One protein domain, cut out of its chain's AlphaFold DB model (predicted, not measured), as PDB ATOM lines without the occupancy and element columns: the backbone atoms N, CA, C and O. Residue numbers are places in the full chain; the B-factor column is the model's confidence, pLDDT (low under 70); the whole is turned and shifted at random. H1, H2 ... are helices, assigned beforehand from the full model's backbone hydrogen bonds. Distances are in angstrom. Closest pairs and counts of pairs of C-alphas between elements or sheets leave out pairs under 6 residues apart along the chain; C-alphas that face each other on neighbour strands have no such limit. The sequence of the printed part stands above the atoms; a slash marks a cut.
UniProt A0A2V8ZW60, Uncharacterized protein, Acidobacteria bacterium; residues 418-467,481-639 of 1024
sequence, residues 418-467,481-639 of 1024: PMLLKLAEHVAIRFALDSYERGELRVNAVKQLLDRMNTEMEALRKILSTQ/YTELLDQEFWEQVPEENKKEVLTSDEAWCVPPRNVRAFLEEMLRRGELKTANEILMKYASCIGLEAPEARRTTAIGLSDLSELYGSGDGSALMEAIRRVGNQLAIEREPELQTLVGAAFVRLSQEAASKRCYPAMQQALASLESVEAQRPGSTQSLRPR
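Overview. This is residues 418 to 467 and 481 to 639 of the 1024 residues of an uncharacterized protein of Acidobacteria bacterium (UniProt A0A2V8ZW60). Two lobes of helices follow one another along the longest axis: a small one in which H3 packs on the hairpin of H1 and H2, and a larger one built of H4 to H11. In the larger lobe H6, H9 and H11 stand side by side in one layer, H7 and H10 cover them as a second layer, and H4, H5 and short H8 complete it; H3 and H5 make a narrow contact between the lobes. The printed part has 209 residues with eleven named helices, H1 to H11 in chain order, and no named strand; its class is all helix. It is compact, with a radius of gyration of the C-alphas of 19.1 A, and spans 56 by 39 by 33 A.

Arrangement. H1, residues 419 to 437, and H2, residues 443 to 464, touch as a helical hairpin at a shallow tilt of 12 degrees, the C-alphas of Ala 432 and Val 446 being closest at 6.4 A. H2 has a kink of 31 degrees near residue 456. H3, residues 481 to 492, touches H1 at a steep tilt of 54 degrees, with Ile 429 and Phe 489 closest at 5.5 A between C-alphas; H1 touches H3 with residues 425 to 433 alone, and H3 touches H1 with residues 485 to 489 alone. H5, residues 512 to 525, and H3 only just touch, with 3 pairs of C-alphas within 8 A, the closest those of Trp 490 and Asn 514 at 7.1 A. H1 and H2 are apart from H5. H4, residues 495 to 503, touches H6, residues 528 to 543, at Thr 503 and Ile 534, whose C-alphas are closest at 5.3 A; H6 does so with residues 533 to 538 alone. H6, H7 (residues 547 to 559), H9 (residues 570 to 585), H10 (residues 589 to 608) and H11 (residues 612 to 628) form an up and down bundle, each running against the one before it. H6 and H9 touch and run the same way at 1 degrees, with the C-alphas of Ala 539 and Ala 575 closest at 5.5 A. H9 and H11 touch and run the same way at 8 degrees, with the C-alphas of Met 573 and Ala 614 closest at 4.1 A. H7 and H10 touch at a shallow tilt of 26 degrees, with the C-alphas of Ser 558 and Ala 598 closest at 4.5 A. H8, residues 561 to 564, touches H10, whose residues 601 to 605 alone take part; the closest C-alphas are those of Ser 561 and Leu 602, 5.4 A apart. Every O i to N i+4 pair is within hydrogen-bond range in H1, H3, H4, H5, H7, H10 and H11, against 16 of 18 in H2, 10 of 12 in H6 and 11 of 12 in H9; H8 is too short for such a pair.

Along the chain. H1 begins at C-alpha 419, (3.031, 59.408, 18.910), and is 26.8 A long from first to last C-alpha. H2 is 31.0 A long and H10 28.3 A. H6 begins at C-alpha 528, (-15.896, 22.314, 15.335), and is 24.2 A long. H11, 24.6 A long, ends at C-alpha 628, (-33.196, 31.078, -14.832).

Size, cuts and confidence. The two C-alphas farthest apart, those of Met 419 and Ala 627, are 59.2 A apart. Residues 468 to 480 are not printed, and C-alphas 467 and 481 are 12.9 A apart across the cut. Of the links that are printed whole, H4 to H5 is short and the others are tight. The mean pLDDT of the printed part is 81.1; 45 residues are under 70, among them 418 to 426, 453 to 467 and 481 to 486.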
ATOM      1  N   PRO A 418       5.407  59.489  15.223       54.97
ATOM      2  CA  PRO A 418       4.038  58.951  15.167       54.97
ATOM      3  C   PRO A 418       3.249  58.921  16.497       54.97
ATOM      4  O   PRO A 418       2.149  58.379  16.513       54.97
ATOM      5  N   MET A 419       3.732  59.499  17.608       59.50
ATOM      6  CA  MET A 419       3.031  59.408  18.910       59.50
ATOM      7  C   MET A 419       1.613  60.018  18.907       59.50
ATOM      8  O   MET A 419       0.680  59.395  19.403       59.50
ATOM      9  N   LEU A 420       1.424  61.195  18.298       63.25
ATOM     10  CA  LEU A 420       0.103  61.843  18.216       63.25
ATOM     11  C   LEU A 420      -0.890  61.055  17.358       63.25
ATOM     12  O   LEU A 420      -2.083  61.057  17.644       63.25
ATOM     13  N   LEU A 421      -0.393  60.376  16.322       66.88
ATOM     14  CA  LEU A 421      -1.214  59.533  15.461       66.88
ATOM     15  C   LEU A 421      -1.661  58.274  16.218       66.88
ATOM     16  O   LEU A 421      -2.854  58.011  16.279       66.88
ATOM     17  N   LYS A 422      -0.736  57.591  16.906       64.31
ATOM     18  CA  LYS A 422      -1.047  56.431  17.762       64.31
ATOM     19  C   LYS A 422      -1.998  56.770  18.912       64.31
ATOM     20  O   LYS A 422      -2.855  55.972  19.272       64.31
ATOM     21  N   LEU A 423      -1.871  57.964  19.491       65.88
ATOM     22  CA  LEU A 423      -2.787  58.438  20.527       65.88
ATOM     23  C   LEU A 423      -4.192  58.690  19.959       65.88
ATOM     24  O   LEU A 423      -5.179  58.312  20.585       65.88
ATOM     25  N   ALA A 424      -4.284  59.288  18.769       69.00
ATOM     26  CA  ALA A 424      -5.547  59.484  18.062       69.00
ATOM     27  C   ALA A 424      -6.222  58.146  17.697       69.00
ATOM     28  O   ALA A 424      -7.418  57.999  17.937       69.00
ATOM     29  N   GLU A 425      -5.457  57.161  17.205       69.56
ATOM     30  CA  GLU A 425      -5.924  55.780  16.970       69.56
ATOM     31  C   GLU A 425      -6.497  55.169  18.256       69.56
ATOM     32  O   GLU A 425      -7.624  54.676  18.273       69.56
ATOM     33  N   HIS A 426      -5.745  55.258  19.357       69.19
ATOM     34  CA  HIS A 426      -6.121  54.664  20.637       69.19
ATOM     35  C   HIS A 426      -7.402  55.274  21.221       69.19
ATOM     36  O   HIS A 426      -8.264  54.552  21.719       69.19
ATOM     37  N   VAL A 427      -7.554  56.601  21.146       70.81
ATOM     38  CA  VAL A 427      -8.777  57.281  21.596       70.81
ATOM     39  C   VAL A 427      -9.976  56.873  20.729       70.81
ATOM     40  O   VAL A 427     -11.059  56.651  21.271       70.81
ATOM     41  N   ALA A 428      -9.784  56.718  19.415       70.50
ATOM     42  CA  ALA A 428     -10.848  56.327  18.496       70.50
ATOM     43  C   ALA A 428     -11.353  54.897  18.734       70.50
ATOM     44  O   ALA A 428     -12.554  54.682  18.899       70.50
ATOM     45  N   ILE A 429     -10.436  53.932  18.829       70.00
ATOM     46  CA  ILE A 429     -10.769  52.520  19.062       70.00
ATOM     47  C   ILE A 429     -11.436  52.337  20.427       70.00
ATOM     48  O   ILE A 429     -12.438  51.637  20.544       70.00
ATOM     49  N   ARG A 430     -10.930  53.016  21.463       71.69
ATOM     50  CA  ARG A 430     -11.481  52.918  22.817       71.69
ATOM     51  C   ARG A 430     -12.891  53.493  22.923       71.69
ATOM     52  O   ARG A 430     -13.718  52.911  23.618       71.69
ATOM     53  N   PHE A 431     -13.166  54.607  22.243       72.50
ATOM     54  CA  PHE A 431     -14.515  55.165  22.172       72.50
ATOM     55  C   PHE A 431     -15.470  54.207  21.451       72.50
ATOM     56  O   PHE A 431     -16.530  53.891  21.983       72.50
ATOM     57  N   ALA A 432     -15.059  53.664  20.300       70.56
ATOM     58  CA  ALA A 432     -15.854  52.684  19.567       70.56
ATOM     59  C   ALA A 432     -16.154  51.421  20.401       70.56
ATOM     60  O   ALA A 432     -17.285  50.938  20.383       70.56
ATOM     61  N   LEU A 433     -15.176  50.905  21.159       69.44
ATOM     62  CA  LEU A 433     -15.347  49.746  22.047       69.44
ATOM     63  C   LEU A 433     -16.309  50.033  23.203       69.44
ATOM     64  O   LEU A 433     -17.223  49.250  23.433       69.44
ATOM     65  N   ASP A 434     -16.133  51.154  23.903       68.12
ATOM     66  CA  ASP A 434     -16.963  51.525  25.056       68.12
ATOM     67  C   ASP A 434     -18.424  51.764  24.646       68.12
ATOM     68  O   ASP A 434     -19.347  51.310  25.321       68.12
ATOM     69  N   SER A 435     -18.660  52.405  23.499       69.94
ATOM     70  CA  SER A 435     -20.017  52.590  22.981       69.94
ATOM     71  C   SER A 435     -20.644  51.300  22.433       69.94
ATOM     72  O   SER A 435     -21.865  51.133  22.510       69.94
ATOM     73  N   TYR A 436     -19.836  50.377  21.901       68.31
ATOM     74  CA  TYR A 436     -20.298  49.060  21.460       68.31
ATOM     75  C   TYR A 436     -20.666  48.154  22.649       68.31
ATOM     76  O   TYR A 436     -21.767  47.608  22.677       68.31
ATOM     77  N   GLU A 437     -19.812  48.053  23.675       70.19
ATOM     78  CA  GLU A 437     -20.064  47.242  24.883       70.19
ATOM     79  C   GLU A 437     -21.295  47.711  25.674       70.19
ATOM     80  O   GLU A 437     -21.949  46.917  26.350       70.19
ATOM     81  N   ARG A 438     -21.646  48.997  25.573       65.56
ATOM     82  CA  ARG A 438     -22.853  49.575  26.186       65.56
ATOM     83  C   ARG A 438     -24.130  49.356  25.369       65.56
ATOM     84  O   ARG A 438     -25.211  49.681  25.855       65.56
ATOM     85  N   GLY A 439     -24.020  48.830  24.147       60.69
ATOM     86  CA  GLY A 439     -25.143  48.624  23.229       60.69
ATOM     87  C   GLY A 439     -25.690  49.909  22.591       60.69
ATOM     88  O   GLY A 439     -26.767  49.883  21.996       60.69
ATOM     89  N   GLU A 440     -24.977  51.034  22.708       61.22
ATOM     90  CA  GLU A 440     -25.364  52.331  22.129       61.22
ATOM     91  C   GLU A 440     -25.056  52.395  20.623       61.22
ATOM     92  O   GLU A 440     -25.741  53.085  19.866       61.22
ATOM     93  N   LEU A 441     -24.060  51.625  20.174       65.38
ATOM     94  CA  LEU A 441     -23.664  51.481  18.777       65.38
ATOM     95  C   LEU A 441     -23.905  50.047  18.289       65.38
ATOM     96  O   LEU A 441     -23.377  49.087  18.845       65.38
ATOM     97  N   ARG A 442     -24.694  49.904  17.214       65.00
ATOM     98  CA  ARG A 442     -24.835  48.628  16.490       65.00
ATOM     99  C   ARG A 442     -23.564  48.320  15.705       65.00
ATOM    100  O   ARG A 442     -22.866  49.242  15.284       65.00
ATOM    101  N   VAL A 443     -23.291  47.041  15.452       64.50
ATOM    102  CA  VAL A 443     -22.045  46.593  14.804       64.50
ATOM    103  C   VAL A 443     -21.864  47.246  13.428       64.50
ATOM    104  O   VAL A 443     -20.769  47.683  13.079       64.50
ATOM    105  N   ASN A 444     -22.950  47.400  12.668       65.81
ATOM    106  CA  ASN A 444     -22.938  48.064  11.362       65.81
ATOM    107  C   ASN A 444     -22.602  49.571  11.422       65.81
ATOM    108  O   ASN A 444     -22.110  50.135  10.444       65.81
ATOM    109  N   ALA A 445     -22.847  50.222  12.558       66.50
ATOM    110  CA  ALA A 445     -22.594  51.641  12.774       66.50
ATOM    111  C   ALA A 445     -21.172  51.913  13.298       66.50
ATOM    112  O   ALA A 445     -20.681  53.031  13.149       66.50
ATOM    113  N   VAL A 446     -20.475  50.896  13.826       69.50
ATOM    114  CA  VAL A 446     -19.070  51.004  14.264       69.50
ATOM    115  C   VAL A 446     -18.156  51.370  13.097       69.50
ATOM    116  O   VAL A 446     -17.362  52.297  13.208       69.50
ATOM    117  N   LYS A 447     -18.321  50.714  11.944       66.06
ATOM    118  CA  LYS A 447     -17.535  51.023  10.742       66.06
ATOM    119  C   LYS A 447     -17.758  52.462  10.269       66.06
ATOM    120  O   LYS A 447     -16.809  53.175   9.975       66.06
ATOM    121  N   GLN A 448     -19.009  52.931  10.276       70.81
ATOM    122  CA  GLN A 448     -19.330  54.315   9.907       70.81
ATOM    123  C   GLN A 448     -18.726  55.333  10.882       70.81
ATOM    124  O   GLN A 448     -18.308  56.411  10.460       70.81
ATOM    125  N   LEU A 449     -18.683  55.006  12.175       70.94
ATOM    126  CA  LEU A 449     -18.012  55.821  13.181       70.94
ATOM    127  C   LEU A 449     -16.501  55.868  12.915       70.94
ATOM    128  O   LEU A 449     -15.937  56.957  12.839       70.94
ATOM    129  N   LEU A 450     -15.860  54.716  12.706       70.25
ATOM    130  CA  LEU A 450     -14.427  54.629  12.420       70.25
ATOM    131  C   LEU A 450     -14.053  55.325  11.102       70.25
ATOM    132  O   LEU A 450     -13.054  56.037  11.071       70.25
ATOM    133  N   ASP A 451     -14.879  55.240  10.057       68.75
ATOM    134  CA  ASP A 451     -14.690  55.965   8.791       68.75
ATOM    135  C   ASP A 451     -14.773  57.494   8.980       68.75
ATOM    136  O   ASP A 451     -13.950  58.255   8.450       68.75
ATOM    137  N   ARG A 452     -15.734  57.974   9.784       70.75
ATOM    138  CA  ARG A 452     -15.855  59.404  10.127       70.75
ATOM    139  C   ARG A 452     -14.657  59.888  10.939       70.75
ATOM    140  O   ARG A 452     -14.099  60.940  10.638       70.75
ATOM    141  N   MET A 453     -14.229  59.116  11.934       69.19
ATOM    142  CA  MET A 453     -13.059  59.441  12.755       69.19
ATOM    143  C   MET A 453     -11.763  59.375  11.944       69.19
ATOM    144  O   MET A 453     -10.893  60.229  12.108       69.19
ATOM    145  N   ASN A 454     -11.661  58.434  11.006       68.25
ATOM    146  CA  ASN A 454     -10.548  58.352  10.075       68.25
ATOM    147  C   ASN A 454     -10.453  59.603   9.192       68.25
ATOM    148  O   ASN A 454      -9.354  60.099   8.978       68.25
ATOM    149  N   THR A 455     -11.579  60.169   8.748       69.75
ATOM    150  CA  THR A 455     -11.590  61.425   7.971       69.75
ATOM    151  C   THR A 455     -10.947  62.583   8.758       69.75
ATOM    152  O   THR A 455     -10.166  63.365   8.210       69.75
ATOM    153  N   GLU A 456     -11.197  62.661  10.069       66.12
ATOM    154  CA  GLU A 456     -10.561  63.642  10.968       66.12
ATOM    155  C   GLU A 456      -9.068  63.337  11.207       66.12
ATOM    156  O   GLU A 456      -8.224  64.237  11.264       66.12
ATOM    157  N   MET A 457      -8.700  62.056  11.288       65.31
ATOM    158  CA  MET A 457      -7.307  61.613  11.421       65.31
ATOM    159  C   MET A 457      -6.498  61.781  10.125       65.31
ATOM    160  O   MET A 457      -5.291  62.022  10.168       65.31
ATOM    161  N   GLU A 458      -7.137  61.731   8.963       64.75
ATOM    162  CA  GLU A 458      -6.518  61.952   7.657       64.75
ATOM    163  C   GLU A 458      -6.094  63.419   7.487       64.75
ATOM    164  O   GLU A 458      -5.013  63.712   6.958       64.75
ATOM    165  N   ALA A 459      -6.862  64.356   8.062       63.56
ATOM    166  CA  ALA A 459      -6.438  65.746   8.205       63.56
ATOM    167  C   ALA A 459      -5.136  65.846   9.020       63.56
ATOM    168  O   ALA A 459      -4.203  66.533   8.601       63.56
ATOM    169  N   LEU A 460      -5.039  65.103  10.128       60.78
ATOM    170  CA  LEU A 460      -3.860  64.997  11.000       60.78
ATOM    171  C   LEU A 460      -2.647  64.383  10.270       60.78
ATOM    172  O   LEU A 460      -1.511  64.846  10.409       60.78
ATOM    173  N   ARG A 461      -2.892  63.398   9.405       63.12
ATOM    174  CA  ARG A 461      -1.886  62.693   8.599       63.12
ATOM    175  C   ARG A 461      -1.309  63.541   7.466       63.12
ATOM    176  O   ARG A 461      -0.090  63.584   7.288       63.12
ATOM    177  N   LYS A 462      -2.153  64.308   6.767       64.19
ATOM    178  CA  LYS A 462      -1.742  65.279   5.730       64.19
ATOM    179  C   LYS A 462      -0.797  66.354   6.284       64.19
ATOM    180  O   LYS A 462       0.042  66.911   5.569       64.19
ATOM    181  N   ILE A 463      -0.907  66.624   7.581       57.09
ATOM    182  CA  ILE A 463      -0.061  67.560   8.318       57.09
ATOM    183  C   ILE A 463       1.259  66.897   8.756       57.09
ATOM    184  O   ILE A 463       2.310  67.520   8.646       57.09
ATOM    185  N   LEU A 464       1.254  65.623   9.158       53.94
ATOM    186  CA  LEU A 464       2.458  64.875   9.575       53.94
ATOM    187  C   LEU A 464       3.291  64.283   8.413       53.94
ATOM    188  O   LEU A 464       4.289  63.600   8.656       53.94
ATOM    189  N   SER A 465       2.903  64.571   7.165       50.94
ATOM    190  CA  SER A 465       3.446  64.102   5.878       50.94
ATOM    191  C   SER A 465       4.961  63.820   5.836       50.94
ATOM    192  O   SER A 465       5.744  64.648   5.374       50.94
ATOM    193  N   THR A 466       5.381  62.633   6.278       52.44
ATOM    194  CA  THR A 466       6.730  62.099   6.017       52.44
ATOM    195  C   THR A 466       6.749  60.590   5.757       52.44
ATOM    196  O   THR A 466       7.615  60.145   5.017       52.44
ATOM    197  N   GLN A 467       5.791  59.791   6.246       45.19
ATOM    198  CA  GLN A 467       5.804  58.336   6.009       45.19
ATOM    199  C   GLN A 467       5.131  57.880   4.702       45.19
ATOM    200  O   GLN A 467       5.681  57.027   4.012       45.19
ATOM    201  N   TYR A 481      -6.054  52.809   5.872       59.28
ATOM    202  CA  TYR A 481      -5.863  52.918   7.316       59.28
ATOM    203  C   TYR A 481      -7.155  52.704   8.115       59.28
ATOM    204  O   TYR A 481      -7.101  52.291   9.269       59.28
ATOM    205  N   THR A 482      -8.312  52.881   7.475       59.38
ATOM    206  CA  THR A 482      -9.598  52.399   7.997       59.38
ATOM    207  C   THR A 482      -9.578  50.894   8.261       59.38
ATOM    208  O   THR A 482     -10.054  50.462   9.301       59.38
ATOM    209  N   GLU A 483      -8.936  50.097   7.399       64.56
ATOM    210  CA  GLU A 483      -8.806  48.644   7.577       64.56
ATOM    211  C   GLU A 483      -7.914  48.291   8.778       64.56
ATOM    212  O   GLU A 483      -8.153  47.279   9.430       64.56
ATOM    213  N   LEU A 484      -6.918  49.130   9.099       66.31
ATOM    214  CA  LEU A 484      -6.059  48.964  10.282       66.31
ATOM    215  C   LEU A 484      -6.800  49.301  11.582       66.31
ATOM    216  O   LEU A 484      -6.652  48.589  12.573       66.31
ATOM    217  N   LEU A 485      -7.613  50.361  11.582       67.56
ATOM    218  CA  LEU A 485      -8.453  50.717  12.731       67.56
ATOM    219  C   LEU A 485      -9.546  49.672  12.974       67.56
ATOM    220  O   LEU A 485      -9.747  49.258  14.115       67.56
ATOM    221  N   ASP A 486     -10.204  49.206  11.910       68.81
ATOM    222  CA  ASP A 486     -11.158  48.097  11.976       68.81
ATOM    223  C   ASP A 486     -10.477  46.826  12.507       68.81
ATOM    224  O   ASP A 486     -11.048  46.111  13.332       68.81
ATOM    225  N   GLN A 487      -9.243  46.544  12.072       70.38
ATOM    226  CA  GLN A 487      -8.467  45.409  12.564       70.38
ATOM    227  C   GLN A 487      -8.231  45.504  14.075       70.38
ATOM    228  O   GLN A 487      -8.606  44.586  14.803       70.38
ATOM    229  N   GLU A 488      -7.643  46.603  14.541       72.69
ATOM    230  CA  GLU A 488      -7.276  46.781  15.946       72.69
ATOM    231  C   GLU A 488      -8.517  46.822  16.855       72.69
ATOM    232  O   GLU A 488      -8.507  46.242  17.941       72.69
ATOM    233  N   PHE A 489      -9.625  47.418  16.392       79.75
ATOM    234  CA  PHE A 489     -10.911  47.357  17.091       79.75
ATOM    235  C   PHE A 489     -11.334  45.907  17.335       79.75
ATOM    236  O   PHE A 489     -11.532  45.486  18.475       79.75
ATOM    237  N   TRP A 490     -11.427  45.111  16.270       79.31
ATOM    238  CA  TRP A 490     -11.865  43.726  16.371       79.31
ATOM    239  C   TRP A 490     -10.853  42.838  17.088       79.31
ATOM    240  O   TRP A 490     -11.271  41.867  17.696       79.31
ATOM    241  N   GLU A 491      -9.551  43.120  17.090       77.38
ATOM    242  CA  GLU A 491      -8.604  42.379  17.932       77.38
ATOM    243  C   GLU A 491      -8.922  42.559  19.425       77.38
ATOM    244  O   GLU A 491      -8.892  41.578  20.176       77.38
ATOM    245  N   GLN A 492      -9.342  43.762  19.826       74.88
ATOM    246  CA  GLN A 492      -9.635  44.127  21.213       74.88
ATOM    247  C   GLN A 492     -11.025  43.698  21.717       74.88
ATOM    248  O   GLN A 492     -11.200  43.562  22.928       74.88
ATOM    249  N   VAL A 493     -11.999  43.434  20.834       79.50
ATOM    250  CA  VAL A 493     -13.333  42.947  21.247       79.50
ATOM    251  C   VAL A 493     -13.215  41.583  21.971       79.50
ATOM    252  O   VAL A 493     -12.528  40.685  21.464       79.50
ATOM    253  N   PRO A 494     -13.896  41.374  23.120       77.81
ATOM    254  CA  PRO A 494     -13.915  40.086  23.825       77.81
ATOM    255  C   PRO A 494     -14.381  38.902  22.954       77.81
ATOM    256  O   PRO A 494     -15.242  39.064  22.088       77.81
ATOM    257  N   GLU A 495     -13.851  37.691  23.199       78.25
ATOM    258  CA  GLU A 495     -14.212  36.477  22.430       78.25
ATOM    259  C   GLU A 495     -15.725  36.166  22.487       78.25
ATOM    260  O   GLU A 495     -16.302  35.738  21.487       78.25
ATOM    261  N   GLU A 496     -16.381  36.430  23.622       78.69
ATOM    262  CA  GLU A 496     -17.826  36.217  23.816       78.69
ATOM    263  C   GLU A 496     -18.664  37.119  22.896       78.69
ATOM    264  O   GLU A 496     -19.520  36.626  22.160       78.69
ATOM    265  N   ASN A 497     -18.333  38.413  22.842       78.62
ATOM    266  CA  ASN A 497     -19.023  39.388  21.995       78.62
ATOM    267  C   ASN A 497     -18.762  39.113  20.505       78.62
ATOM    268  O   ASN A 497     -19.674  39.186  19.686       78.62
ATOM    269  N   LYS A 498     -17.533  38.717  20.137       82.31
ATOM    270  CA  LYS A 498     -17.213  38.278  18.765       82.31
ATOM    271  C   LYS A 498     -18.110  37.128  18.327       82.31
ATOM    272  O   LYS A 498     -18.642  37.145  17.219       82.31
ATOM    273  N   LYS A 499     -18.285  36.130  19.193       82.81
ATOM    274  CA  LYS A 499     -19.131  34.969  18.920       82.81
ATOM    275  C   LYS A 499     -20.606  35.354  18.787       82.81
ATOM    276  O   LYS A 499     -21.272  34.851  17.884       82.81
ATOM    277  N   GLU A 500     -21.107  36.249  19.634       82.50
ATOM    278  CA  GLU A 500     -22.479  36.764  19.534       82.50
ATOM    279  C   GLU A 500     -22.723  37.460  18.186       82.50
ATOM    280  O   GLU A 500     -23.667  37.121  17.472       82.50
ATOM    281  N   VAL A 501     -21.812  38.339  17.757       83.44
ATOM    282  CA  VAL A 501     -21.921  39.010  16.451       83.44
ATOM    283  C   VAL A 501     -21.838  38.020  15.295       83.44
ATOM    284  O   VAL A 501     -22.655  38.074  14.377       83.44
ATOM    285  N   LEU A 502     -20.879  37.096  15.329       85.81
ATOM    286  CA  LEU A 502     -20.639  36.141  14.243       85.81
ATOM    287  C   LEU A 502     -21.737  35.078  14.092       85.81
ATOM    288  O   LEU A 502     -21.812  34.418  13.056       85.81
ATOM    289  N   THR A 503     -22.590  34.917  15.101       86.38
ATOM    290  CA  THR A 503     -23.776  34.049  15.049       86.38
ATOM    291  C   THR A 503     -25.064  34.813  14.702       86.38
ATOM    292  O   THR A 503     -26.106  34.193  14.466       86.38
ATOM    293  N   SER A 504     -24.987  36.145  14.600       85.56
ATOM    294  CA  SER A 504     -26.089  37.041  14.233       85.56
ATOM    295  C   SER A 504     -26.141  37.348  12.727       85.56
ATOM    296  O   SER A 504     -25.222  37.026  11.971       85.56
ATOM    297  N   ASP A 505     -27.198  38.038  12.285       80.81
ATOM    298  CA  ASP A 505     -27.337  38.509  10.897       80.81
ATOM    299  C   ASP A 505     -26.398  39.694  10.569       80.81
ATOM    300  O   ASP A 505     -26.287  40.101   9.411       80.81
ATOM    301  N   GLU A 506     -25.679  40.225  11.565       81.56
ATOM    302  CA  GLU A 506     -24.675  41.288  11.419       81.56
ATOM    303  C   GLU A 506     -23.249  40.743  11.203       81.56
ATOM    304  O   GLU A 506     -22.300  41.521  11.108       81.56
ATOM    305  N   ALA A 507     -23.077  39.421  11.058       85.00
ATOM    306  CA  ALA A 507     -21.770  38.776  10.890       85.00
ATOM    307  C   ALA A 507     -20.941  39.332   9.710       85.00
ATOM    308  O   ALA A 507     -19.712  39.349   9.769       85.00
ATOM    309  N   TRP A 508     -21.595  39.837   8.657       83.12
ATOM    310  CA  TRP A 508     -20.946  40.469   7.499       83.12
ATOM    311  C   TRP A 508     -20.194  41.769   7.825       83.12
ATOM    312  O   TRP A 508     -19.374  42.206   7.016       83.12
ATOM    313  N   CYS A 509     -20.463  42.382   8.984       81.56
ATOM    314  CA  CYS A 509     -19.774  43.584   9.458       81.56
ATOM    315  C   CYS A 509     -18.369  43.275   9.995       81.56
ATOM    316  O   CYS A 509     -17.555  44.184  10.145       81.56
ATOM    317  N   VAL A 510     -18.073  42.002  10.287       83.38
ATOM    318  CA  VAL A 510     -16.749  41.573  10.741       83.38
ATOM    319  C   VAL A 510     -15.845  41.340   9.521       83.38
ATOM    320  O   VAL A 510     -16.202  40.547   8.640       83.38
ATOM    321  N   PRO A 511     -14.659  41.974   9.447       82.94
ATOM    322  CA  PRO A 511     -13.725  41.781   8.345       82.94
ATOM    323  C   PRO A 511     -13.326  40.304   8.167       82.94
ATOM    324  O   PRO A 511     -12.975  39.654   9.158       82.94
ATOM    325  N   PRO A 512     -13.278  39.767   6.929       85.06
ATOM    326  CA  PRO A 512     -12.990  38.350   6.675       85.06
ATOM    327  C   PRO A 512     -11.689  37.842   7.303       85.06
ATOM    328  O   PRO A 512     -11.620  36.707   7.763       85.06
ATOM    329  N   ARG A 513     -10.655  38.688   7.378       83.06
ATOM    330  CA  ARG A 513      -9.376  38.348   8.024       83.06
ATOM    331  C   ARG A 513      -9.533  38.047   9.514       83.06
ATOM    332  O   ARG A 513      -8.922  37.109  10.016       83.06
ATOM    333  N   ASN A 514     -10.386  38.800  10.197       84.25
ATOM    334  CA  ASN A 514     -10.607  38.648  11.632       84.25
ATOM    335  C   ASN A 514     -11.503  37.441  11.905       84.25
ATOM    336  O   ASN A 514     -11.232  36.675  12.827       84.25
ATOM    337  N   VAL A 515     -12.501  37.211  11.041       87.31
ATOM    338  CA  VAL A 515     -13.285  35.967  11.041       87.31
ATOM    339  C   VAL A 515     -12.365  34.757  10.862       87.31
ATOM    340  O   VAL A 515     -12.465  33.798  11.621       87.31
ATOM    341  N   ARG A 516     -11.424  34.815   9.910       88.50
ATOM    342  CA  ARG A 516     -10.430  33.759   9.672       88.50
ATOM    343  C   ARG A 516      -9.593  33.486  10.919       88.50
ATOM    344  O   ARG A 516      -9.552  32.344  11.355       88.50
ATOM    345  N   ALA A 517      -8.965  34.512  11.495       87.44
ATOM    346  CA  ALA A 517      -8.113  34.358  12.675       87.44
ATOM    347  C   ALA A 517      -8.880  33.753  13.864       87.44
ATOM    348  O   ALA A 517      -8.382  32.849  14.536       87.44
ATOM    349  N   PHE A 518     -10.118  34.205  14.085       87.44
ATOM    350  CA  PHE A 518     -10.984  33.675  15.136       87.44
ATOM    351  C   PHE A 518     -11.350  32.204  14.890       87.44
ATOM    352  O   PHE A 518     -11.195  31.368  15.779       87.44
ATOM    353  N   LEU A 519     -11.769  31.857  13.670       88.44
ATOM    354  CA  LEU A 519     -12.110  30.482  13.307       88.44
ATOM    355  C   LEU A 519     -10.900  29.540  13.346       88.44
ATOM    356  O   LEU A 519     -11.032  28.419  13.825       88.44
ATOM    357  N   GLU A 520      -9.724  29.966  12.883       89.25
ATOM    358  CA  GLU A 520      -8.493  29.163  12.934       89.25
ATOM    359  C   GLU A 520      -8.112  28.812  14.379       89.25
ATOM    360  O   GLU A 520      -7.777  27.661  14.672       89.25
ATOM    361  N   GLU A 521      -8.239  29.769  15.301       87.25
ATOM    362  CA  GLU A 521      -8.012  29.535  16.726       87.25
ATOM    363  C   GLU A 521      -9.048  28.568  17.324       87.25
ATOM    364  O   GLU A 521      -8.683  27.637  18.045       87.25
ATOM    365  N   MET A 522     -10.329  28.710  16.974       85.56
ATOM    366  CA  MET A 522     -11.384  27.786  17.413       85.56
ATOM    367  C   MET A 522     -11.189  26.363  16.875       85.56
ATOM    368  O   MET A 522     -11.361  25.386  17.610       85.56
ATOM    369  N   LEU A 523     -10.787  26.225  15.608       84.81
ATOM    370  CA  LEU A 523     -10.462  24.932  15.000       84.81
ATOM    371  C   LEU A 523      -9.255  24.287  15.695       84.81
ATOM    372  O   LEU A 523      -9.270  23.082  15.943       84.81
ATOM    373  N   ARG A 524      -8.248  25.082  16.088       86.44
ATOM    374  CA  ARG A 524      -7.092  24.620  16.877       86.44
ATOM    375  C   ARG A 524      -7.492  24.127  18.271       86.44
ATOM    376  O   ARG A 524      -6.905  23.163  18.759       86.44
ATOM    377  N   ARG A 525      -8.501  24.750  18.892       87.00
ATOM    378  CA  ARG A 525      -9.094  24.333  20.179       87.00
ATOM    379  C   ARG A 525     -10.079  23.156  20.052       87.00
ATOM    380  O   ARG A 525     -10.479  22.590  21.065       87.00
ATOM    381  N   GLY A 526     -10.439  22.745  18.832       81.44
ATOM    382  CA  GLY A 526     -11.348  21.621  18.567       81.44
ATOM    383  C   GLY A 526     -12.843  21.971  18.615       81.44
ATOM    384  O   GLY A 526     -13.683  21.071  18.648       81.44
ATOM    385  N   GLU A 527     -13.208  23.254  18.587       86.06
ATOM    386  CA  GLU A 527     -14.595  23.736  18.681       86.06
ATOM    387  C   GLU A 527     -15.350  23.684  17.333       86.06
ATOM    388  O   GLU A 527     -15.915  24.670  16.857       86.06
ATOM    389  N   LEU A 528     -15.387  22.503  16.705       82.44
ATOM    390  CA  LEU A 528     -15.896  22.314  15.335       82.44
ATOM    391  C   LEU A 528     -17.369  22.716  15.144       82.44
ATOM    392  O   LEU A 528     -17.735  23.225  14.088       82.44
ATOM    393  N   LYS A 529     -18.226  22.493  16.151       84.81
ATOM    394  CA  LYS A 529     -19.669  22.789  16.057       84.81
ATOM    395  C   LYS A 529     -19.932  24.288  15.942       84.81
ATOM    396  O   LYS A 529     -20.635  24.716  15.035       84.81
ATOM    397  N   THR A 530     -19.331  25.062  16.838       85.00
ATOM    398  CA  THR A 530     -19.476  26.518  16.878       85.00
ATOM    399  C   THR A 530     -18.843  27.171  15.649       85.00
ATOM    400  O   THR A 530     -19.422  28.084  15.069       85.00
ATOM    401  N   ALA A 531     -17.680  26.677  15.210       86.38
ATOM    402  CA  ALA A 531     -17.041  27.152  13.986       86.38
ATOM    403  C   ALA A 531     -17.933  26.918  12.751       86.38
ATOM    404  O   ALA A 531     -18.084  27.815  11.923       86.38
ATOM    405  N   ASN A 532     -18.574  25.745  12.652       87.25
ATOM    406  CA  ASN A 532     -19.526  25.453  11.580       87.25
ATOM    407  C   ASN A 532     -20.756  26.377  11.649       87.25
ATOM    408  O   ASN A 532     -21.157  26.946  10.641       87.25
ATOM    409  N   GLU A 533     -21.312  26.610  12.840       89.12
ATOM    410  CA  GLU A 533     -22.432  27.540  13.033       89.12
ATOM    411  C   GLU A 533     -22.106  28.963  12.550       89.12
ATOM    412  O   GLU A 533     -22.881  29.545  11.789       89.12
ATOM    413  N   ILE A 534     -20.930  29.489  12.910       90.50
ATOM    414  CA  ILE A 534     -20.449  30.802  12.452       90.50
ATOM    415  C   ILE A 534     -20.305  30.830  10.926       90.50
ATOM    416  O   ILE A 534     -20.792  31.753  10.275       90.50
ATOM    417  N   LEU A 535     -19.676  29.814  10.330       90.88
ATOM    418  CA  LEU A 535     -19.512  29.715   8.877       90.88
ATOM    419  C   LEU A 535     -20.869  29.689   8.151       90.88
ATOM    420  O   LEU A 535     -21.052  30.364   7.134       90.88
ATOM    421  N   MET A 536     -21.840  28.950   8.683       90.25
ATOM    422  CA  MET A 536     -23.195  28.857   8.134       90.25
ATOM    423  C   MET A 536     -23.941  30.190   8.230       90.25
ATOM    424  O   MET A 536     -24.601  30.600   7.272       90.25
ATOM    425  N   LYS A 537     -23.807  30.892   9.361       91.19
ATOM    426  CA  LYS A 537     -24.385  32.224   9.563       91.19
ATOM    427  C   LYS A 537     -23.750  33.267   8.657       91.19
ATOM    428  O   LYS A 537     -24.479  33.948   7.939       91.19
ATOM    429  N   TYR A 538     -22.426  33.296   8.558       91.81
ATOM    430  CA  TYR A 538     -21.715  34.188   7.645       91.81
ATOM    431  C   TYR A 538     -22.131  33.967   6.180       91.81
ATOM    432  O   TYR A 538     -22.413  34.920   5.458       91.81
ATOM    433  N   ALA A 539     -22.276  32.707   5.748       92.25
ATOM    434  CA  ALA A 539     -22.765  32.386   4.405       92.25
ATOM    435  C   ALA A 539     -24.226  32.797   4.172       92.25
ATOM    436  O   ALA A 539     -24.620  33.036   3.032       92.25
ATOM    437  N   SER A 540     -25.049  32.889   5.222       92.50
ATOM    438  CA  SER A 540     -26.443  33.327   5.106       92.50
ATOM    439  C   SER A 540     -26.589  34.818   4.784       92.50
ATOM    440  O   SER A 540     -27.551  35.187   4.109       92.50
ATOM    441  N   CYS A 541     -25.595  35.643   5.136       91.00
ATOM    442  CA  CYS A 541     -25.591  37.083   4.865       91.00
ATOM    443  C   CYS A 541     -25.610  37.427   3.361       91.00
ATOM    444  O   CYS A 541     -26.031  38.518   2.983       91.00
ATOM    445  N   ILE A 542     -25.243  36.481   2.484       92.31
ATOM    446  CA  ILE A 542     -25.292  36.662   1.025       92.31
ATOM    447  C   ILE A 542     -26.722  36.847   0.493       92.31
ATOM    448  O   ILE A 542     -26.900  37.365  -0.605       92.31
ATOM    449  N   GLY A 543     -27.732  36.421   1.259       88.75
ATOM    450  CA  GLY A 543     -29.150  36.547   0.915       88.75
ATOM    451  C   GLY A 543     -29.842  37.778   1.509       88.75
ATOM    452  O   GLY A 543     -31.057  37.891   1.379       88.75
ATOM    453  N   LEU A 544     -29.115  38.677   2.185       89.69
ATOM    454  CA  LEU A 544     -29.694  39.897   2.753       89.69
ATOM    455  C   LEU A 544     -30.081  40.900   1.654       89.69
ATOM    456  O   LEU A 544     -29.428  40.993   0.611       89.69
ATOM    457  N   GLU A 545     -31.120  41.701   1.904       84.62
ATOM    458  CA  GLU A 545     -31.609  42.711   0.951       84.62
ATOM    459  C   GLU A 545     -30.584  43.830   0.690       84.62
ATOM    460  O   GLU A 545     -30.521  44.373  -0.417       84.62
ATOM    461  N   ALA A 546     -29.729  44.131   1.672       85.81
ATOM    462  CA  ALA A 546     -28.714  45.174   1.575       85.81
ATOM    463  C   ALA A 546     -27.581  44.792   0.589       85.81
ATOM    464  O   ALA A 546     -26.904  43.782   0.800       85.81
ATOM    465  N   PRO A 547     -27.308  45.599  -0.457       84.88
ATOM    466  CA  PRO A 547     -26.276  45.289  -1.451       84.88
ATOM    467  C   PRO A 547     -24.854  45.331  -0.872       84.88
ATOM    468  O   PRO A 547     -24.003  44.541  -1.280       84.88
ATOM    469  N   GLU A 548     -24.595  46.200   0.113       84.44
ATOM    470  CA  GLU A 548     -23.301  46.259   0.806       84.44
ATOM    471  C   GLU A 548     -23.006  44.954   1.557       84.44
ATOM    472  O   GLU A 548     -21.911  44.411   1.422       84.44
ATOM    473  N   ALA A 549     -24.004  44.399   2.256       86.12
ATOM    474  CA  ALA A 549     -23.870  43.126   2.959       86.12
ATOM    475  C   ALA A 549     -23.550  41.980   1.986       86.12
ATOM    476  O   ALA A 549     -22.633  41.198   2.219       86.12
ATOM    477  N   ARG A 550     -24.232  41.919   0.832       90.38
ATOM    478  CA  ARG A 550     -23.928  40.910  -0.197       90.38
ATOM    479  C   ARG A 550     -22.516  41.061  -0.759       90.38
ATOM    480  O   ARG A 550     -21.835  40.058  -0.976       90.38
ATOM    481  N   ARG A 551     -22.057  42.301  -0.965       89.44
ATOM    482  CA  ARG A 551     -20.703  42.611  -1.450       89.44
ATOM    483  C   ARG A 551     -19.632  42.099  -0.489       89.44
ATOM    484  O   ARG A 551     -18.740  41.364  -0.915       89.44
ATOM    485  N   THR A 552     -19.716  42.470   0.789       87.62
ATOM    486  CA  THR A 552     -18.721  42.078   1.798       87.62
ATOM    487  C   THR A 552     -18.748  40.576   2.047       87.62
ATOM    488  O   THR A 552     -17.688  39.953   2.084       87.62
ATOM    489  N   THR A 553     -19.936  39.965   2.113       91.69
ATOM    490  CA  THR A 553     -20.064  38.514   2.267       91.69
ATOM    491  C   THR A 553     -19.499  37.757   1.065       91.69
ATOM    492  O   THR A 553     -18.816  36.762   1.268       91.69
ATOM    493  N   ALA A 554     -19.701  38.205  -0.180       91.25
ATOM    494  CA  ALA A 554     -19.125  37.535  -1.354       91.25
ATOM    495  C   ALA A 554     -17.582  37.532  -1.335       91.25
ATOM    496  O   ALA A 554     -16.948  36.511  -1.617       91.25
ATOM    497  N   ILE A 555     -16.974  38.661  -0.959       90.19
ATOM    498  CA  ILE A 555     -15.519  38.771  -0.784       90.19
ATOM    499  C   ILE A 555     -15.070  37.849   0.355       90.19
ATOM    500  O   ILE A 555     -14.185  37.016   0.165       90.19
ATOM    501  N   GLY A 556     -15.748  37.914   1.502       90.56
ATOM    502  CA  GLY A 556     -15.424  37.089   2.660       90.56
ATOM    503  C   GLY A 556     -15.560  35.591   2.408       90.56
ATOM    504  O   GLY A 556     -14.695  34.829   2.817       90.56
ATOM    505  N   LEU A 557     -16.581  35.148   1.673       93.19
ATOM    506  CA  LEU A 557     -16.749  33.746   1.280       93.19
ATOM    507  C   LEU A 557     -15.619  33.254   0.369       93.19
ATOM    508  O   LEU A 557     -15.219  32.092   0.459       93.19
ATOM    509  N   SER A 558     -15.086  34.132  -0.484       91.12
ATOM    510  CA  SER A 558     -13.915  33.820  -1.309       91.12
ATOM    511  C   SER A 558     -12.660  33.661  -0.445       91.12
ATOM    512  O   SER A 558     -11.918  32.693  -0.612       91.12
ATOM    513  N   ASP A 559     -12.456  34.571   0.509       89.94
ATOM    514  CA  ASP A 559     -11.298  34.572   1.405       89.94
ATOM    515  C   ASP A 559     -11.347  33.439   2.437       89.94
ATOM    516  O   ASP A 559     -10.311  32.893   2.806       89.94
ATOM    517  N   LEU A 560     -12.533  33.056   2.907       91.69
ATOM    518  CA  LEU A 560     -12.739  32.034   3.938       91.69
ATOM    519  C   LEU A 560     -12.927  30.623   3.363       91.69
ATOM    520  O   LEU A 560     -13.161  29.686   4.126       91.69
ATOM    521  N   SER A 561     -12.815  30.443   2.042       90.19
ATOM    522  CA  SER A 561     -13.175  29.192   1.360       90.19
ATOM    523  C   SER A 561     -12.520  27.948   1.972       90.19
ATOM    524  O   SER A 561     -13.190  26.945   2.193       90.19
ATOM    525  N   GLU A 562     -11.232  28.032   2.308       90.00
ATOM    526  CA  GLU A 562     -10.438  26.935   2.889       90.00
ATOM    527  C   GLU A 562     -10.995  26.445   4.238       90.00
ATOM    528  O   GLU A 562     -10.925  25.252   4.543       90.00
ATOM    529  N   LEU A 563     -11.591  27.348   5.028       89.38
ATOM    530  CA  LEU A 563     -12.170  27.028   6.333       89.38
ATOM    531  C   LEU A 563     -13.515  26.312   6.205       89.38
ATOM    532  O   LEU A 563     -13.792  25.413   6.999       89.38
ATOM    533  N   TYR A 564     -14.311  26.607   5.172       88.12
ATOM    534  CA  TYR A 564     -15.540  25.855   4.880       88.12
ATOM    535  C   TYR A 564     -15.258  24.371   4.595       88.12
ATOM    536  O   TYR A 564     -16.088  23.512   4.892       88.12
ATOM    537  N   GLY A 565     -14.070  24.051   4.072       82.25
ATOM    538  CA  GLY A 565     -13.614  22.683   3.816       82.25
ATOM    539  C   GLY A 565     -12.962  21.966   5.008       82.25
ATOM    540  O   GLY A 565     -12.439  20.868   4.821       82.25
ATOM    541  N   SER A 566     -12.923  22.568   6.203       79.81
ATOM    542  CA  SER A 566     -12.227  22.011   7.381       79.81
ATOM    543  C   SER A 566     -13.043  20.993   8.197       79.81
ATOM    544  O   SER A 566     -12.471  20.275   9.017       79.81
ATOM    545  N   GLY A 567     -14.359  20.911   7.965       76.56
ATOM    546  CA  GLY A 567     -15.283  20.002   8.654       76.56
ATOM    547  C   GLY A 567     -15.711  18.783   7.827       76.56
ATOM    548  O   GLY A 567     -14.991  18.301   6.958       76.56
ATOM    549  N   ASP A 568     -16.932  18.308   8.072       74.81
ATOM    550  CA  ASP A 568     -17.601  17.214   7.344       74.81
ATOM    551  C   ASP A 568     -18.071  17.599   5.923       74.81
ATOM    552  O   ASP A 568     -18.673  16.792   5.216       74.81
ATOM    553  N   GLY A 569     -17.802  18.836   5.494       81.44
ATOM    554  CA  GLY A 569     -18.214  19.380   4.202       81.44
ATOM    555  C   GLY A 569     -19.644  19.925   4.162       81.44
ATOM    556  O   GLY A 569     -20.033  20.491   3.140       81.44
ATOM    557  N   SER A 570     -20.413  19.829   5.257       86.69
ATOM    558  CA  SER A 570     -21.780  20.372   5.342       86.69
ATOM    559  C   SER A 570     -21.810  21.894   5.159       86.69
ATOM    560  O   SER A 570     -22.594  22.407   4.360       86.69
ATOM    561  N   ALA A 571     -20.888  22.600   5.823       89.12
ATOM    562  CA  ALA A 571     -20.719  24.050   5.716       89.12
ATOM    563  C   ALA A 571     -20.463  24.484   4.269       89.12
ATOM    564  O   ALA A 571     -21.053  25.439   3.766       89.12
ATOM    565  N   LEU A 572     -19.568  23.759   3.594       92.00
ATOM    566  CA  LEU A 572     -19.164  24.039   2.223       92.00
ATOM    567  C   LEU A 572     -20.311  23.809   1.240       92.00
ATOM    568  O   LEU A 572     -20.558  24.653   0.381       92.00
ATOM    569  N   MET A 573     -21.033  22.697   1.385       91.38
ATOM    570  CA  MET A 573     -22.210  22.397   0.569       91.38
ATOM    571  C   MET A 573     -23.280  23.483   0.712       91.38
ATOM    572  O   MET A 573     -23.783  23.992  -0.290       91.38
ATOM    573  N   GLU A 574     -23.614  23.867   1.945       92.25
ATOM    574  CA  GLU A 574     -24.626  24.890   2.192       92.25
ATOM    575  C   GLU A 574     -24.194  26.263   1.663       92.25
ATOM    576  O   GLU A 574     -25.003  26.971   1.058       92.25
ATOM    577  N   ALA A 575     -22.928  26.646   1.854       94.12
ATOM    578  CA  ALA A 575     -22.399  27.899   1.326       94.12
ATOM    579  C   ALA A 575     -22.517  27.944  -0.205       94.12
ATOM    580  O   ALA A 575     -23.042  28.913  -0.752       94.12
ATOM    581  N   ILE A 576     -22.130  26.866  -0.898       94.50
ATOM    582  CA  ILE A 576     -22.292  26.734  -2.354       94.50
ATOM    583  C   ILE A 576     -23.764  26.867  -2.756       94.50
ATOM    584  O   ILE A 576     -24.074  27.609  -3.690       94.50
ATOM    585  N   ARG A 577     -24.682  26.207  -2.039       94.44
ATOM    586  CA  ARG A 577     -26.126  26.283  -2.307       94.44
ATOM    587  C   ARG A 577     -26.654  27.714  -2.180       94.44
ATOM    588  O   ARG A 577     -27.379  28.181  -3.056       94.44
ATOM    589  N   ARG A 578     -26.288  28.428  -1.110       94.44
ATOM    590  CA  ARG A 578     -26.728  29.812  -0.853       94.44
ATOM    591  C   ARG A 578     -26.178  30.790  -1.879       94.44
ATOM    592  O   ARG A 578     -26.941  31.580  -2.431       94.44
ATOM    593  N   VAL A 579     -24.884  30.697  -2.175       94.81
ATOM    594  CA  VAL A 579     -24.239  31.532  -3.195       94.81
ATOM    595  C   VAL A 579     -24.825  31.237  -4.574       94.81
ATOM    596  O   VAL A 579     -25.101  32.171  -5.315       94.81
ATOM    597  N   GLY A 580     -25.080  29.970  -4.907       92.50
ATOM    598  CA  GLY A 580     -25.728  29.575  -6.158       92.50
ATOM    599  C   GLY A 580     -27.146  30.136  -6.301       92.50
ATOM    600  O   GLY A 580     -27.486  30.689  -7.345       92.50
ATOM    601  N   ASN A 581     -27.951  30.072  -5.236       92.94
ATOM    602  CA  ASN A 581     -29.290  30.665  -5.215       92.94
ATOM    603  C   ASN A 581     -29.242  32.188  -5.392       92.94
ATOM    604  O   ASN A 581     -30.000  32.726  -6.198       92.94
ATOM    605  N   GLN A 582     -28.334  32.877  -4.689       93.69
ATOM    606  CA  GLN A 582     -28.162  34.322  -4.847       93.69
ATOM    607  C   GLN A 582     -27.674  34.667  -6.255       93.69
ATOM    608  O   GLN A 582     -28.180  35.599  -6.875       93.69
ATOM    609  N   LEU A 583     -26.736  33.887  -6.797       91.69
ATOM    610  CA  LEU A 583     -26.245  34.057  -8.157       91.69
ATOM    611  C   LEU A 583     -27.378  33.928  -9.172       91.69
ATOM    612  O   LEU A 583     -27.342  34.626 -10.172       91.69
ATOM    613  N   ALA A 584     -28.390  33.091  -8.950       89.94
ATOM    614  CA  ALA A 584     -29.497  32.949  -9.893       89.94
ATOM    615  C   ALA A 584     -30.352  34.230  -9.995       89.94
ATOM    616  O   ALA A 584     -30.733  34.622 -11.101       89.94
ATOM    617  N   ILE A 585     -30.567  34.921  -8.868       90.94
ATOM    618  CA  ILE A 585     -31.456  36.091  -8.760       90.94
ATOM    619  C   ILE A 585     -30.749  37.454  -8.835       90.94
ATOM    620  O   ILE A 585     -31.414  38.458  -9.098       90.94
ATOM    621  N   GLU A 586     -29.432  37.520  -8.602       90.12
ATOM    622  CA  GLU A 586     -28.685  38.781  -8.523       90.12
ATOM    623  C   GLU A 586     -28.738  39.552  -9.849       90.12
ATOM    624  O   GLU A 586     -28.470  38.993 -10.915       90.12
ATOM    625  N   ARG A 587     -29.060  40.849  -9.791       85.56
ATOM    626  CA  ARG A 587     -29.273  41.699 -10.980       85.56
ATOM    627  C   ARG A 587     -28.146  42.701 -11.209       85.56
ATOM    628  O   ARG A 587     -27.964  43.140 -12.340       85.56
ATOM    629  N   GLU A 588     -27.390  43.041 -10.170       88.25
ATOM    630  CA  GLU A 588     -26.306  44.017 -10.260       88.25
ATOM    631  C   GLU A 588     -25.028  43.377 -10.845       88.25
ATOM    632  O   GLU A 588     -24.558  42.369 -10.313       88.25
ATOM    633  N   PRO A 589     -24.429  43.926 -11.920       86.44
ATOM    634  CA  PRO A 589     -23.319  43.281 -12.634       86.44
ATOM    635  C   PRO A 589     -22.026  43.182 -11.804       86.44
ATOM    636  O   PRO A 589     -21.302  42.185 -11.891       86.44
ATOM    637  N   GLU A 590     -21.745  44.184 -10.964       89.44
ATOM    638  CA  GLU A 590     -20.601  44.159 -10.044       89.44
ATOM    639  C   GLU A 590     -20.754  43.034  -9.011       89.44
ATOM    640  O   GLU A 590     -19.850  42.213  -8.839       89.44
ATOM    641  N   LEU A 591     -21.932  42.932  -8.381       90.25
ATOM    642  CA  LEU A 591     -22.224  41.875  -7.410       90.25
ATOM    643  C   LEU A 591     -22.264  40.493  -8.058       90.25
ATOM    644  O   LEU A 591     -21.714  39.556  -7.492       90.25
ATOM    645  N   GLN A 592     -22.825  40.346  -9.260       89.62
ATOM    646  CA  GLN A 592     -22.794  39.076  -9.999       89.62
ATOM    647  C   GLN A 592     -21.365  38.565 -10.196       89.62
ATOM    648  O   GLN A 592     -21.113  37.368 -10.052       89.62
ATOM    649  N   THR A 593     -20.424  39.463 -10.497       90.94
ATOM    650  CA  THR A 593     -19.012  39.107 -10.676       90.94
ATOM    651  C   THR A 593     -18.398  38.610  -9.366       90.94
ATOM    652  O   THR A 593     -17.712  37.585  -9.363       90.94
ATOM    653  N   LEU A 594     -18.681  39.284  -8.247       92.38
ATOM    654  CA  LEU A 594     -18.186  38.905  -6.919       92.38
ATOM    655  C   LEU A 594     -18.813  37.598  -6.409       92.38
ATOM    656  O   LEU A 594     -18.095  36.698  -5.983       92.38
ATOM    657  N   VAL A 595     -20.137  37.455  -6.510       92.50
ATOM    658  CA  VAL A 595     -20.876  36.239  -6.131       92.50
ATOM    659  C   VAL A 595     -20.432  35.060  -7.002       92.50
ATOM    660  O   VAL A 595     -20.189  33.969  -6.490       92.50
ATOM    661  N   GLY A 596     -20.244  35.276  -8.307       91.00
ATOM    662  CA  GLY A 596     -19.711  34.267  -9.222       91.00
ATOM    663  C   GLY A 596     -18.271  33.860  -8.888       91.00
ATOM    664  O   GLY A 596     -17.936  32.677  -8.955       91.00
ATOM    665  N   ALA A 597     -17.416  34.806  -8.483       91.88
ATOM    666  CA  ALA A 597     -16.059  34.508  -8.023       91.88
ATOM    667  C   ALA A 597     -16.060  33.680  -6.726       91.88
ATOM    668  O   ALA A 597     -15.354  32.672  -6.658       91.88
ATOM    669  N   ALA A 598     -16.905  34.043  -5.756       93.69
ATOM    670  CA  ALA A 598     -17.091  33.293  -4.515       93.69
ATOM    671  C   ALA A 598     -17.589  31.868  -4.782       93.69
ATOM    672  O   ALA A 598     -17.036  30.900  -4.258       93.69
ATOM    673  N   PHE A 599     -18.577  31.725  -5.669       94.50
ATOM    674  CA  PHE A 599     -19.116  30.434  -6.086       94.50
ATOM    675  C   PHE A 599     -18.035  29.525  -6.679       94.50
ATOM    676  O   PHE A 599     -17.898  28.365  -6.286       94.50
ATOM    677  N   VAL A 600     -17.235  30.060  -7.608       93.00
ATOM    678  CA  VAL A 600     -16.124  29.332  -8.231       93.00
ATOM    679  C   VAL A 600     -15.092  28.926  -7.184       93.00
ATOM    680  O   VAL A 600     -14.670  27.772  -7.177       93.00
ATOM    681  N   ARG A 601     -14.704  29.832  -6.279       92.69
ATOM    682  CA  ARG A 601     -13.693  29.560  -5.251       92.69
ATOM    683  C   ARG A 601     -14.140  28.474  -4.268       92.69
ATOM    684  O   ARG A 601     -13.366  27.560  -3.996       92.69
ATOM    685  N   LEU A 602     -15.389  28.515  -3.799       93.50
ATOM    686  CA  LEU A 602     -15.964  27.464  -2.948       93.50
ATOM    687  C   LEU A 602     -16.052  26.119  -3.690       93.50
ATOM    688  O   LEU A 602     -15.717  25.077  -3.133       93.50
ATOM    689  N   SER A 603     -16.431  26.135  -4.970       91.50
ATOM    690  CA  SER A 603     -16.495  24.920  -5.796       91.50
ATOM    691  C   SER A 603     -15.107  24.307  -6.043       91.50
ATOM    692  O   SER A 603     -14.948  23.087  -5.993       91.50
ATOM    693  N   GLN A 604     -14.083  25.142  -6.257       90.94
ATOM    694  CA  GLN A 604     -12.685  24.706  -6.349       90.94
ATOM    695  C   GLN A 604     -12.206  24.083  -5.033       90.94
ATOM    696  O   GLN A 604     -11.508  23.069  -5.053       90.94
ATOM    697  N   GLU A 605     -12.593  24.650  -3.889       91.38
ATOM    698  CA  GLU A 605     -12.268  24.078  -2.582       91.38
ATOM    699  C   GLU A 605     -12.961  22.727  -2.363       91.38
ATOM    700  O   GLU A 605     -12.324  21.777  -1.903       91.38
ATOM    701  N   ALA A 606     -14.229  22.593  -2.773       89.94
ATOM    702  CA  ALA A 606     -14.964  21.326  -2.708       89.94
ATOM    703  C   ALA A 606     -14.262  20.234  -3.514       89.94
ATOM    704  O   ALA A 606     -14.066  19.124  -3.016       89.94
ATOM    705  N   ALA A 607     -13.782  20.572  -4.712       85.69
ATOM    706  CA  ALA A 607     -12.927  19.676  -5.468       85.69
ATOM    707  C   ALA A 607     -11.622  19.379  -4.703       85.69
ATOM    708  O   ALA A 607     -11.185  18.229  -4.648       85.69
ATOM    709  N   SER A 608     -10.978  20.385  -4.085       85.94
ATOM    710  CA  SER A 608      -9.651  20.262  -3.432       85.94
ATOM    711  C   SER A 608      -9.682  19.313  -2.257       85.94
ATOM    712  O   SER A 608      -8.801  18.465  -2.118       85.94
ATOM    713  N   LYS A 609     -10.767  19.379  -1.496       85.81
ATOM    714  CA  LYS A 609     -11.046  18.498  -0.368       85.81
ATOM    715  C   LYS A 609     -11.742  17.195  -0.769       85.81
ATOM    716  O   LYS A 609     -11.952  16.358   0.101       85.81
ATOM    717  N   ARG A 610     -12.068  17.001  -2.057       83.69
ATOM    718  CA  ARG A 610     -12.811  15.838  -2.590       83.69
ATOM    719  C   ARG A 610     -14.165  15.649  -1.901       83.69
ATOM    720  O   ARG A 610     -14.606  14.533  -1.643       83.69
ATOM    721  N   CYS A 611     -14.831  16.757  -1.595       86.31
ATOM    722  CA  CYS A 611     -16.174  16.746  -1.039       86.31
ATOM    723  C   CYS A 611     -17.187  16.572  -2.182       86.31
ATOM    724  O   CYS A 611     -17.748  17.549  -2.681       86.31
ATOM    725  N   TYR A 612     -17.397  15.326  -2.620       85.69
ATOM    726  CA  TYR A 612     -18.310  15.003  -3.727       85.69
ATOM    727  C   TYR A 612     -19.730  15.559  -3.533       85.69
ATOM    728  O   TYR A 612     -20.244  16.151  -4.483       85.69
ATOM    729  N   PRO A 613     -20.339  15.499  -2.330       86.25
ATOM    730  CA  PRO A 613     -21.660  16.085  -2.118       86.25
ATOM    731  C   PRO A 613     -21.697  17.607  -2.358       86.25
ATOM    732  O   PRO A 613     -22.628  18.124  -2.970       86.25
ATOM    733  N   ALA A 614     -20.660  18.342  -1.939       88.81
ATOM    734  CA  ALA A 614     -20.566  19.783  -2.179       88.81
ATOM    735  C   ALA A 614     -20.320  20.110  -3.664       88.81
ATOM    736  O   ALA A 614     -20.864  21.084  -4.185       88.81
ATOM    737  N   MET A 615     -19.553  19.277  -4.374       87.81
ATOM    738  CA  MET A 615     -19.380  19.406  -5.826       87.81
ATOM    739  C   MET A 615     -20.685  19.147  -6.588       87.81
ATOM    740  O   MET A 615     -20.997  19.873  -7.530       87.81
ATOM    741  N   GLN A 616     -21.460  18.143  -6.175       85.38
ATOM    742  CA  GLN A 616     -22.754  17.826  -6.780       85.38
ATOM    743  C   GLN A 616     -23.721  18.992  -6.584       85.38
ATOM    744  O   GLN A 616     -24.370  19.427  -7.534       85.38
ATOM    745  N   GLN A 617     -23.737  19.567  -5.379       89.56
ATOM    746  CA  GLN A 617     -24.497  20.775  -5.092       89.56
ATOM    747  C   GLN A 617     -24.059  21.961  -5.965       89.56
ATOM    748  O   GLN A 617     -24.919  22.695  -6.447       89.56
ATOM    749  N   ALA A 618     -22.759  22.147  -6.220       89.69
ATOM    750  CA  ALA A 618     -22.281  23.201  -7.120       89.69
ATOM    751  C   ALA A 618     -22.826  23.021  -8.542       89.69
ATOM    752  O   ALA A 618     -23.317  23.964  -9.159       89.69
ATOM    753  N   LEU A 619     -22.788  21.799  -9.063       84.62
ATOM    754  CA  LEU A 619     -23.257  21.525 -10.418       84.62
ATOM    755  C   LEU A 619     -24.783  21.686 -10.526       84.62
ATOM    756  O   LEU A 619     -25.246  22.364 -11.443       84.62
ATOM    757  N   ALA A 620     -25.544  21.211  -9.535       86.50
ATOM    758  CA  ALA A 620     -26.989  21.443  -9.442       86.50
ATOM    759  C   ALA A 620     -27.341  22.941  -9.333       86.50
ATOM    760  O   ALA A 620     -28.284  23.424  -9.964       86.50
ATOM    761  N   SER A 621     -26.559  23.715  -8.572       90.00
ATOM    762  CA  SER A 621     -26.724  25.168  -8.483       90.00
ATOM    763  C   SER A 621     -26.464  25.859  -9.823       90.00
ATOM    764  O   SER A 621     -27.212  26.763 -10.184       90.00
ATOM    765  N   LEU A 622     -25.465  25.424 -10.599       88.00
ATOM    766  CA  LEU A 622     -25.245  25.954 -11.948       88.00
ATOM    767  C   LEU A 622     -26.400  25.625 -12.897       88.00
ATOM    768  O   LEU A 622     -26.795  26.483 -13.676       88.00
ATOM    769  N   GLU A 623     -26.965  24.422 -12.842       86.12
ATOM    770  CA  GLU A 623     -28.145  24.086 -13.650       86.12
ATOM    771  C   GLU A 623     -29.340  24.983 -13.312       86.12
ATOM    772  O   GLU A 623     -30.007  25.485 -14.215       86.12
ATOM    773  N   SER A 624     -29.562  25.267 -12.024       88.31
ATOM    774  CA  SER A 624     -30.599  26.207 -11.586       88.31
ATOM    775  C   SER A 624     -30.357  27.631 -12.104       88.31
ATOM    776  O   SER A 624     -31.285  28.279 -12.592       88.31
ATOM    777  N   VAL A 625     -29.106  28.107 -12.058       88.56
ATOM    778  CA  VAL A 625     -28.714  29.419 -12.598       88.56
ATOM    779  C   VAL A 625     -28.922  29.474 -14.113       88.56
ATOM    780  O   VAL A 625     -29.476  30.450 -14.610       88.56
ATOM    781  N   GLU A 626     -28.539  28.427 -14.846       87.12
ATOM    782  CA  GLU A 626     -28.708  28.341 -16.301       87.12
ATOM    783  C   GLU A 626     -30.191  28.301 -16.705       87.12
ATOM    784  O   GLU A 626     -30.577  28.951 -17.674       87.12
ATOM    785  N   ALA A 627     -31.037  27.599 -15.941       88.19
ATOM    786  CA  ALA A 627     -32.480  27.545 -16.176       88.19
ATOM    787  C   ALA A 627     -33.156  28.915 -16.001       88.19
ATOM    788  O   ALA A 627     -34.074  29.253 -16.746       88.19
ATOM    789  N   GLN A 628     -32.696  29.715 -15.035       87.00
ATOM    790  CA  GLN A 628     -33.196  31.078 -14.832       87.00
ATOM    791  C   GLN A 628     -32.572  32.075 -15.818       87.00
ATOM    792  O   GLN A 628     -33.236  33.025 -16.235       87.00
ATOM    793  N   ARG A 629     -31.295  31.885 -16.181       82.00
ATOM    794  CA  ARG A 629     -30.505  32.790 -17.028       82.00
ATOM    795  C   ARG A 629     -29.600  32.007 -17.998       82.00
ATOM    796  O   ARG A 629     -28.418  31.803 -17.694       82.00
ATOM    797  N   PRO A 630     -30.114  31.626 -19.183       84.69
ATOM    798  CA  PRO A 630     -29.343  30.886 -20.180       84.69
ATOM    799  C   PRO A 630     -28.075  31.631 -20.621       84.69
ATOM    800  O   PRO A 630     -28.095  32.840 -20.844       84.69
ATOM    801  N   GLY A 631     -26.960  30.914 -20.751       80.56
ATOM    802  CA  GLY A 631     -25.651  31.431 -21.158       80.56
ATOM    803  C   GLY A 631     -24.788  31.992 -20.022       80.56
ATOM    804  O   GLY A 631     -23.576  32.130 -20.195       80.56
ATOM    805  N   SER A 632     -25.359  32.264 -18.843       78.94
ATOM    806  CA  SER A 632     -24.625  32.872 -17.720       78.94
ATOM    807  C   SER A 632     -23.586  31.932 -17.090       78.94
ATOM    808  O   SER A 632     -22.563  32.390 -16.576       78.94
ATOM    809  N   THR A 633     -23.781  30.611 -17.189       81.62
ATOM    810  CA  THR A 633     -22.876  29.620 -16.579       81.62
ATOM    811  C   THR A 633     -21.711  29.190 -17.469       81.62
ATOM    812  O   THR A 633     -20.780  28.542 -16.982       81.62
ATOM    813  N   GLN A 634     -21.698  29.591 -18.748       81.25
ATOM    814  CA  GLN A 634     -20.651  29.204 -19.707       81.25
ATOM    815  C   GLN A 634     -19.252  29.667 -19.274       81.25
ATOM    816  O   GLN A 634     -18.271  28.962 -19.499       81.25
ATOM    817  N   SER A 635     -19.159  30.820 -18.604       81.88
ATOM    818  CA  SER A 635     -17.894  31.348 -18.079       81.88
ATOM    819  C   SER A 635     -17.481  30.731 -16.736       81.88
ATOM    820  O   SER A 635     -16.299  30.749 -16.389       81.88
ATOM    821  N   LEU A 636     -18.432  30.179 -15.974       83.00
ATOM    822  CA  LEU A 636     -18.210  29.670 -14.617       83.00
ATOM    823  C   LEU A 636     -17.832  28.188 -14.610       83.00
ATOM    824  O   LEU A 636     -16.932  27.803 -13.866       83.00
ATOM    825  N   ARG A 637     -18.461  27.370 -15.467       81.50
ATOM    826  CA  ARG A 637     -18.216  25.917 -15.544       81.50
ATOM    827  C   ARG A 637     -16.732  25.556 -15.712       81.50
ATOM    828  O   ARG A 637     -16.241  24.785 -14.887       81.50
ATOM    829  N   PRO A 638     -15.979  26.134 -16.673       80.00
ATOM    830  CA  PRO A 638     -14.563  25.802 -16.837       80.00
ATOM    831  C   PRO A 638     -13.722  26.200 -15.619       80.00
ATOM    832  O   PRO A 638     -12.758  25.524 -15.274       80.00
ATOM    833  N   ARG A 639     -14.106  27.280 -14.925       82.19
ATOM    834  CA  ARG A 639     -13.349  27.822 -13.789       82.19
ATOM    835  C   ARG A 639     -13.460  26.969 -12.525       82.19
ATOM    836  O   ARG A 639     -12.607  27.111 -11.655       82.19
TER     837      ARG A 639